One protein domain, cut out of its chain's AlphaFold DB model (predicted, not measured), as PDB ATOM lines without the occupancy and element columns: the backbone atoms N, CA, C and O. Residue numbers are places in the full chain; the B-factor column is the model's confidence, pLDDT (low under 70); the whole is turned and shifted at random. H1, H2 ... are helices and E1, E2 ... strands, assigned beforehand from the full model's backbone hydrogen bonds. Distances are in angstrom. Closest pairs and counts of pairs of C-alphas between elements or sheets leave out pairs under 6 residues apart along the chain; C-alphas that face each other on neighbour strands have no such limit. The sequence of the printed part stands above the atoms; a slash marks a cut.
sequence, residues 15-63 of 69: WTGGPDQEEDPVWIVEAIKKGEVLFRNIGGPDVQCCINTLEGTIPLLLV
ATOM      1  N   TRP A  15     180.287  90.948 220.653       83.62
ATOM      2  CA  TRP A  15     180.310  91.590 219.349       83.62
ATOM      3  C   TRP A  15     181.020  90.671 218.355       83.62
ATOM      4  O   TRP A  15     182.206  90.375 218.476       83.62
ATOM      5  N   THR A  16     180.274  90.172 217.383       81.12
ATOM      6  CA  THR A  16     180.786  89.243 216.365       81.12
ATOM      7  C   THR A  16     181.407  89.972 215.182       81.12
ATOM      8  O   THR A  16     182.282  89.431 214.515       81.12
ATOM      9  N   GLY A  17     180.985  91.219 214.934       77.38
ATOM     10  CA  GLY A  17     181.428  92.000 213.780       77.38
ATOM     11  C   GLY A  17     181.020  91.391 212.436       77.38
ATOM     12  O   GLY A  17     181.564  91.789 211.405       77.38
ATOM     13  N   GLY A  18     180.083  90.439 212.446       75.81
ATOM     14  CA  GLY A  18     179.703  89.632 211.297       75.81
ATOM     15  C   GLY A  18     178.194  89.391 211.202       75.81
ATOM     16  O   GLY A  18     177.422  89.851 212.042       75.81
ATOM     17  N   PRO A  19     177.750  88.680 210.152       78.56
ATOM     18  CA  PRO A  19     176.343  88.330 209.945       78.56
ATOM     19  C   PRO A  19     175.785  87.372 211.012       78.56
ATOM     20  O   PRO A  19     174.584  87.129 211.037       78.56
ATOM     21  N   ASP A  20     176.645  86.820 211.868       82.31
ATOM     22  CA  ASP A  20     176.306  86.028 213.049       82.31
ATOM     23  C   ASP A  20     175.958  86.887 214.281       82.31
ATOM     24  O   ASP A  20     175.660  86.338 215.342       82.31
ATOM     25  N   GLN A  21     175.968  88.223 214.164       81.31
ATOM     26  CA  GLN A  21     175.438  89.108 215.200       81.31
ATOM     27  C   GLN A  21     173.920  88.928 215.299       81.31
ATOM     28  O   GLN A  21     173.182  89.335 214.405       81.31
ATOM     29  N   GLU A  22     173.454  88.345 216.402       80.19
ATOM     30  CA  GLU A  22     172.019  88.127 216.620       80.19
ATOM     31  C   GLU A  22     171.300  89.426 217.013       80.19
ATOM     32  O   GLU A  22     170.298  89.781 216.396       80.19
ATOM     33  N   GLU A  23     171.821  90.170 217.998       79.75
ATOM     34  CA  GLU A  23     171.221  91.423 218.473       79.75
ATOM     35  C   GLU A  23     172.281  92.436 218.936       79.75
ATOM     36  O   GLU A  23     173.312  92.069 219.508       79.75
ATOM     37  N   ASP A  24     172.000  93.726 218.725       82.06
ATOM     38  CA  ASP A  24     172.756  94.838 219.305       82.06
ATOM     39  C   ASP A  24     171.970  95.421 220.492       82.06
ATOM     40  O   ASP A  24     170.860  95.932 220.298       82.06
ATOM     41  N   PRO A  25     172.517  95.407 221.723       85.12
ATOM     42  CA  PRO A  25     171.856  96.035 222.860       85.12
ATOM     43  C   PRO A  25     171.523  97.510 222.602       85.12
ATOM     44  O   PRO A  25     172.322  98.266 222.048       85.12
ATOM     45  N   VAL A  26     170.374  97.977 223.090       87.25
ATOM     46  CA  VAL A  26     169.940  99.377 222.893       87.25
ATOM     47  C   VAL A  26     171.016 100.375 223.342       87.25
ATOM     48  O   VAL A  26     171.257 101.380 222.673       87.25
ATOM     49  N   TRP A  27     171.721 100.068 224.435       85.81
ATOM     50  CA  TRP A  27     172.763 100.938 224.970       85.81
ATOM     51  C   TRP A  27     173.943 101.120 224.001       85.81
ATOM     52  O   TRP A  27     174.480 102.227 223.928       85.81
ATOM     53  N   ILE A  28     174.336 100.092 223.230       85.75
ATOM     54  CA  ILE A  28     175.462 100.227 222.294       85.75
ATOM     55  C   ILE A  28     175.054 101.067 221.087       85.75
ATOM     56  O   ILE A  28     175.826 101.909 220.639       85.75
ATOM     57  N   VAL A  29     173.809 100.937 220.624       87.31
ATOM     58  CA  VAL A  29     173.257 101.776 219.551       87.31
ATOM     59  C   VAL A  29     173.247 103.246 219.970       87.31
ATOM     60  O   VAL A  29     173.612 104.127 219.191       87.31
ATOM     61  N   GLU A  30     172.861 103.534 221.212       89.56
ATOM     62  CA  GLU A  30     172.932 104.888 221.759       89.56
ATOM     63  C   GLU A  30     174.372 105.392 221.904       89.56
ATOM     64  O   GLU A  30     174.639 106.550 221.584       89.56
ATOM     65  N   ALA A  31     175.300 104.545 222.351       87.88
ATOM     66  CA  ALA A  31     176.714 104.893 222.476       87.88
ATOM     67  C   ALA A  31     177.351 105.191 221.106       87.88
ATOM     68  O   ALA A  31     178.080 106.174 220.964       87.88
ATOM     69  N   ILE A  32     177.012 104.417 220.068       87.62
ATOM     70  CA  ILE A  32     177.404 104.683 218.674       87.62
ATOM     71  C   ILE A  32     176.865 106.046 218.231       87.62
ATOM     72  O   ILE A  32     177.628 106.875 217.738       87.62
ATOM     73  N   LYS A  33     175.575 106.326 218.465       89.31
ATOM     74  CA  LYS A  33     174.956 107.623 218.128       89.31
ATOM     75  C   LYS A  33     175.610 108.803 218.852       89.31
ATOM     76  O   LYS A  33     175.646 109.901 218.305       89.31
ATOM     77  N   LYS A  34     176.121 108.588 220.067       89.69
ATOM     78  CA  LYS A  34     176.850 109.594 220.858       89.69
ATOM     79  C   LYS A  34     178.322 109.743 220.454       89.69
ATOM     80  O   LYS A  34     178.972 110.673 220.923       89.69
ATOM     81  N   GLY A  35     178.853 108.860 219.604       89.31
ATOM     82  CA  GLY A  35     180.275 108.838 219.246       89.31
ATOM     83  C   GLY A  35     181.180 108.275 220.349       89.31
ATOM     84  O   GLY A  35     182.379 108.539 220.365       89.31
ATOM     85  N   GLU A  36     180.618 107.511 221.286       89.88
ATOM     86  CA  GLU A  36     181.358 106.860 222.375       89.88
ATOM     87  C   GLU A  36     181.977 105.524 221.933       89.88
ATOM     88  O   GLU A  36     182.790 104.950 222.655       89.88
ATOM     89  N   VAL A  37     181.627 105.041 220.737       90.19
ATOM     90  CA  VAL A  37     182.110 103.783 220.158       90.19
ATOM     91  C   VAL A  37     183.052 104.061 218.996       90.19
ATOM     92  O   VAL A  37     182.810 104.944 218.175       90.19
ATOM     93  N   LEU A  38     184.126 103.281 218.920       90.06
ATOM     94  CA  LEU A  38     185.113 103.328 217.851       90.06
ATOM     95  C   LEU A  38     185.402 101.932 217.320       90.06
ATOM     96  O   LEU A  38     185.459 100.964 218.077       90.06
ATOM     97  N   PHE A  39     185.634 101.857 216.015       88.00
ATOM     98  CA  PHE A  39     186.044 100.633 215.349       88.00
ATOM     99  C   PHE A  39     187.522 100.727 214.982       88.00
ATOM    100  O   PHE A  39     187.957 101.697 214.360       88.00
ATOM    101  N   ARG A  40     188.304  99.724 215.381       88.69
ATOM    102  CA  ARG A  40     189.705  99.563 214.970       88.69
ATOM    103  C   ARG A  40     189.789  98.505 213.881       88.69
ATOM    104  O   ARG A  40     188.961  97.603 213.861       88.69
ATOM    105  N   ASN A  41     190.786  98.623 213.004       88.06
ATOM    106  CA  ASN A  41     191.057  97.666 211.922       88.06
ATOM    107  C   ASN A  41     189.841  97.420 211.009       88.06
ATOM    108  O   ASN A  41     189.537  96.293 210.626       88.06
ATOM    109  N   ILE A  42     189.109  98.491 210.688       86.38
ATOM    110  CA  ILE A  42     187.920  98.420 209.833       86.38
ATOM    111  C   ILE A  42     188.297  97.794 208.485       86.38
ATOM    112  O   ILE A  42     189.253  98.226 207.842       86.38
ATOM    113  N   GLY A  43     187.528  96.789 208.060       80.69
ATOM    114  CA  GLY A  43     187.752  96.063 206.806       80.69
ATOM    115  C   GLY A  43     188.757  94.910 206.903       80.69
ATOM    116  O   GLY A  43     188.962  94.220 205.906       80.69
ATOM    117  N   GLY A  44     189.361  94.686 208.074       82.19
ATOM    118  CA  GLY A  44     190.223  93.541 208.362       82.19
ATOM    119  C   GLY A  44     189.506  92.425 209.139       82.19
ATOM    120  O   GLY A  44     188.465  92.664 209.755       82.19
ATOM    121  N   PRO A  45     190.068  91.201 209.153       80.88
ATOM    122  CA  PRO A  45     189.550  90.080 209.946       80.88
ATOM    123  C   PRO A  45     189.718  90.283 211.464       80.88
ATOM    124  O   PRO A  45     189.143  89.549 212.260       80.88
ATOM    125  N   ASP A  46     190.520  91.265 211.866       83.88
ATOM    126  CA  ASP A  46     190.825  91.657 213.239       83.88
ATOM    127  C   ASP A  46     190.133  92.969 213.635       83.88
ATOM    128  O   ASP A  46     190.606  93.681 214.530       83.88
ATOM    129  N   VAL A  47     189.029  93.303 212.957       85.62
ATOM    130  CA  VAL A  47     188.184  94.442 213.313       85.62
ATOM    131  C   VAL A  47     187.766  94.335 214.779       85.62
ATOM    132  O   VAL A  47     187.445  93.257 215.266       85.62
ATOM    133  N   GLN A  48     187.794  95.446 215.512       86.44
ATOM    134  CA  GLN A  48     187.397  95.492 216.922       86.44
ATOM    135  C   GLN A  48     186.415  96.628 217.147       86.44
ATOM    136  O   GLN A  48     186.700  97.768 216.780       86.44
ATOM    137  N   CYS A  49     185.301  96.336 217.809       86.75
ATOM    138  CA  CYS A  49     184.426  97.344 218.384       86.75
ATOM    139  C   CYS A  49     184.943  97.708 219.777       86.75
ATOM    140  O   CYS A  49     185.234  96.832 220.590       86.75
ATOM    141  N   CYS A  50     185.110  98.992 220.065       88.94
ATOM    142  CA  CYS A  50     185.583  99.466 221.360       88.94
ATOM    143  C   CYS A  50     184.703 100.605 221.863       88.94
ATOM    144  O   CYS A  50     184.252 101.436 221.081       88.94
ATOM    145  N   ILE A  51     184.523 100.690 223.178       87.25
ATOM    146  CA  ILE A  51     183.821 101.789 223.836       87.25
ATOM    147  C   ILE A  51     184.790 102.655 224.634       87.25
ATOM    148  O   ILE A  51     185.650 102.158 225.361       87.25
ATOM    149  N   ASN A  52     184.629 103.967 224.518       86.75
ATOM    150  CA  ASN A  52     185.296 104.943 225.357       86.75
ATOM    151  C   ASN A  52     184.516 105.124 226.655       86.75
ATOM    152  O   ASN A  52     183.408 105.654 226.672       86.75
ATOM    153  N   THR A  53     185.129 104.714 227.758       81.19
ATOM    154  CA  THR A  53     184.609 104.935 229.106       81.19
ATOM    155  C   THR A  53     185.480 105.948 229.847       81.19
ATOM    156  O   THR A  53     186.548 106.345 229.382       81.19
ATOM    157  N   LEU A  54     185.055 106.347 231.046       79.31
ATOM    158  CA  LEU A  54     185.874 107.181 231.934       79.31
ATOM    159  C   LEU A  54     187.159 106.478 232.402       79.31
ATOM    160  O   LEU A  54     188.077 107.148 232.864       79.31
ATOM    161  N   GLU A  55     187.205 105.149 232.308       78.75
ATOM    162  CA  GLU A  55     188.351 104.318 232.693       78.75
ATOM    163  C   GLU A  55     189.288 104.044 231.504       78.75
ATOM    164  O   GLU A  55     190.352 103.454 231.673       78.75
ATOM    165  N   GLY A  56     188.921 104.520 230.308       82.06
ATOM    166  CA  GLY A  56     189.663 104.342 229.065       82.06
ATOM    167  C   GLY A  56     188.857 103.613 227.990       82.06
ATOM    168  O   GLY A  56     187.661 103.343 228.142       82.06
ATOM    169  N   THR A  57     189.520 103.318 226.872       87.19
ATOM    170  CA  THR A  57     188.936 102.561 225.758       87.19
ATOM    171  C   THR A  57     188.967 101.066 226.062       87.19
ATOM    172  O   THR A  57     190.042 100.501 226.252       87.19
ATOM    173  N   ILE A  58     187.802 100.418 226.052       85.88
ATOM    174  CA  ILE A  58     187.641  98.989 226.344       85.88
ATOM    175  C   ILE A  58     187.115  98.280 225.086       85.88
ATOM    176  O   ILE A  58     186.148  98.762 224.493       85.88
ATOM    177  N   PRO A  59     187.715  97.158 224.648       84.69
ATOM    178  CA  PRO A  59     187.180  96.365 223.546       84.69
ATOM    179  C   PRO A  59     185.895  95.635 223.961       84.69
ATOM    180  O   PRO A  59     185.838  94.993 225.010       84.69
ATOM    181  N   LEU A  60     184.873  95.719 223.114       81.44
ATOM    182  CA  LEU A  60     183.635  94.952 223.201       81.44
ATOM    183  C   LEU A  60     183.870  93.636 222.458       81.44
ATOM    184  O   LEU A  60     184.333  93.632 221.319       81.44
ATOM    185  N   LEU A  61     183.697  92.525 223.170       68.44
ATOM    186  CA  LEU A  61     184.454  91.298 222.935       68.44
ATOM    187  C   LEU A  61     184.300  90.732 221.512       68.44
ATOM    188  O   LEU A  61     183.204  90.318 221.141       68.44
ATOM    189  N   LEU A  62     185.437  90.620 220.812       54.84
ATOM    190  CA  LEU A  62     185.655  89.814 219.610       54.84
ATOM    191  C   LEU A  62     186.031  88.390 220.043       54.84
ATOM    192  O   LEU A  62     187.047  88.196 220.713       54.84
ATOM    193  N   VAL A  63     185.249  87.376 219.675       43.16
ATOM    194  CA  VAL A  63     185.629  85.973 219.911       43.16
ATOM    195  C   VAL A  63     186.586  85.541 218.807       43.16
ATOM    196  O   VAL A  63     186.226  84.761 217.936       43.16
TER     197      VAL A  63
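This is residues 15 to 63 of the 69 residues of an uncharacterized protein of [Clostridium] celerecrescens 18A (UniProt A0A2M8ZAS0). Three antiparallel strands, E1, E2 and E3, form a small, twisted sheet, and one short helix, H1, lies beside it and only grazes it with residues 28 to 32. Before H1, residues 15 to 25 make a hook with no named element, to the same side of the sheet as the helix. The printed part has 49 residues, with one named helix and three named strands in the order H1, E1, E2, E3, and the sheet has the order E1, E2, E3. The class is mixed, helices and strands, though under half of the residues are in named elements. The whole is compact, with a radius of gyration of the C-alphas of 10.7 A, and the C-alphas span 28 by 21 by 16 A.

The printed part begins at Trp 15, whose C-alpha is at (180.310, 91.590, 219.349). H1 is residues 26 to 34, 12.5 A from first to last C-alpha, and begins with C-alpha 26 at (169.940, 99.377, 222.893). E1 is residues 37 to 40, 10.1 A long. E2, the longest strand by residues, is residues 48 to 53, 15.7 A long. E3 is residues 56 to 60, 12.6 A long, and ends with C-alpha 60 at (183.635, 94.952, 223.201).

The three strands form a meander, each strand the antiparallel neighbour of the one before. E1 and E3 are its edge strands, and E2 is the inner strand. The sheet is only just strongly twisted, its C-alphas lying up to 4.1 A off the best plane. E1 and E2 are a hairpin at 142 degrees between their directions, with N 38 and O 50 within hydrogen-bond range at 2.8 A and N 40 and O 48 at 2.9 A. E2 and E3 are also a hairpin at 142 degrees, with N 51 and O 58 within hydrogen-bond range at 2.8 A and N 60 and O 49 at 2.8 A. H1 is on the sheet but only grazes it. The closest C-alphas of H1 and E1 are those of Ala 31 and Val 37, 6.0 A apart. The closest C-alphas of H1 and E2 are those of Ala 31 and Ile 51, 7.9 A apart. In H1, every O i to N i+4 pair is within hydrogen-bond range.

The two C-alphas farthest apart are those of Pro 19 and Leu 54, at 30.5 A, while the first and last printed C-alphas, of Trp 15 and Val 63, are 7.8 A apart. The printed part has no cut. The links from H1 to E1 and from E2 to E3 are tight, and that from E1 to E2 is short. The mean pLDDT of the printed part is 82.9, and residues 61 to 63 are under 70.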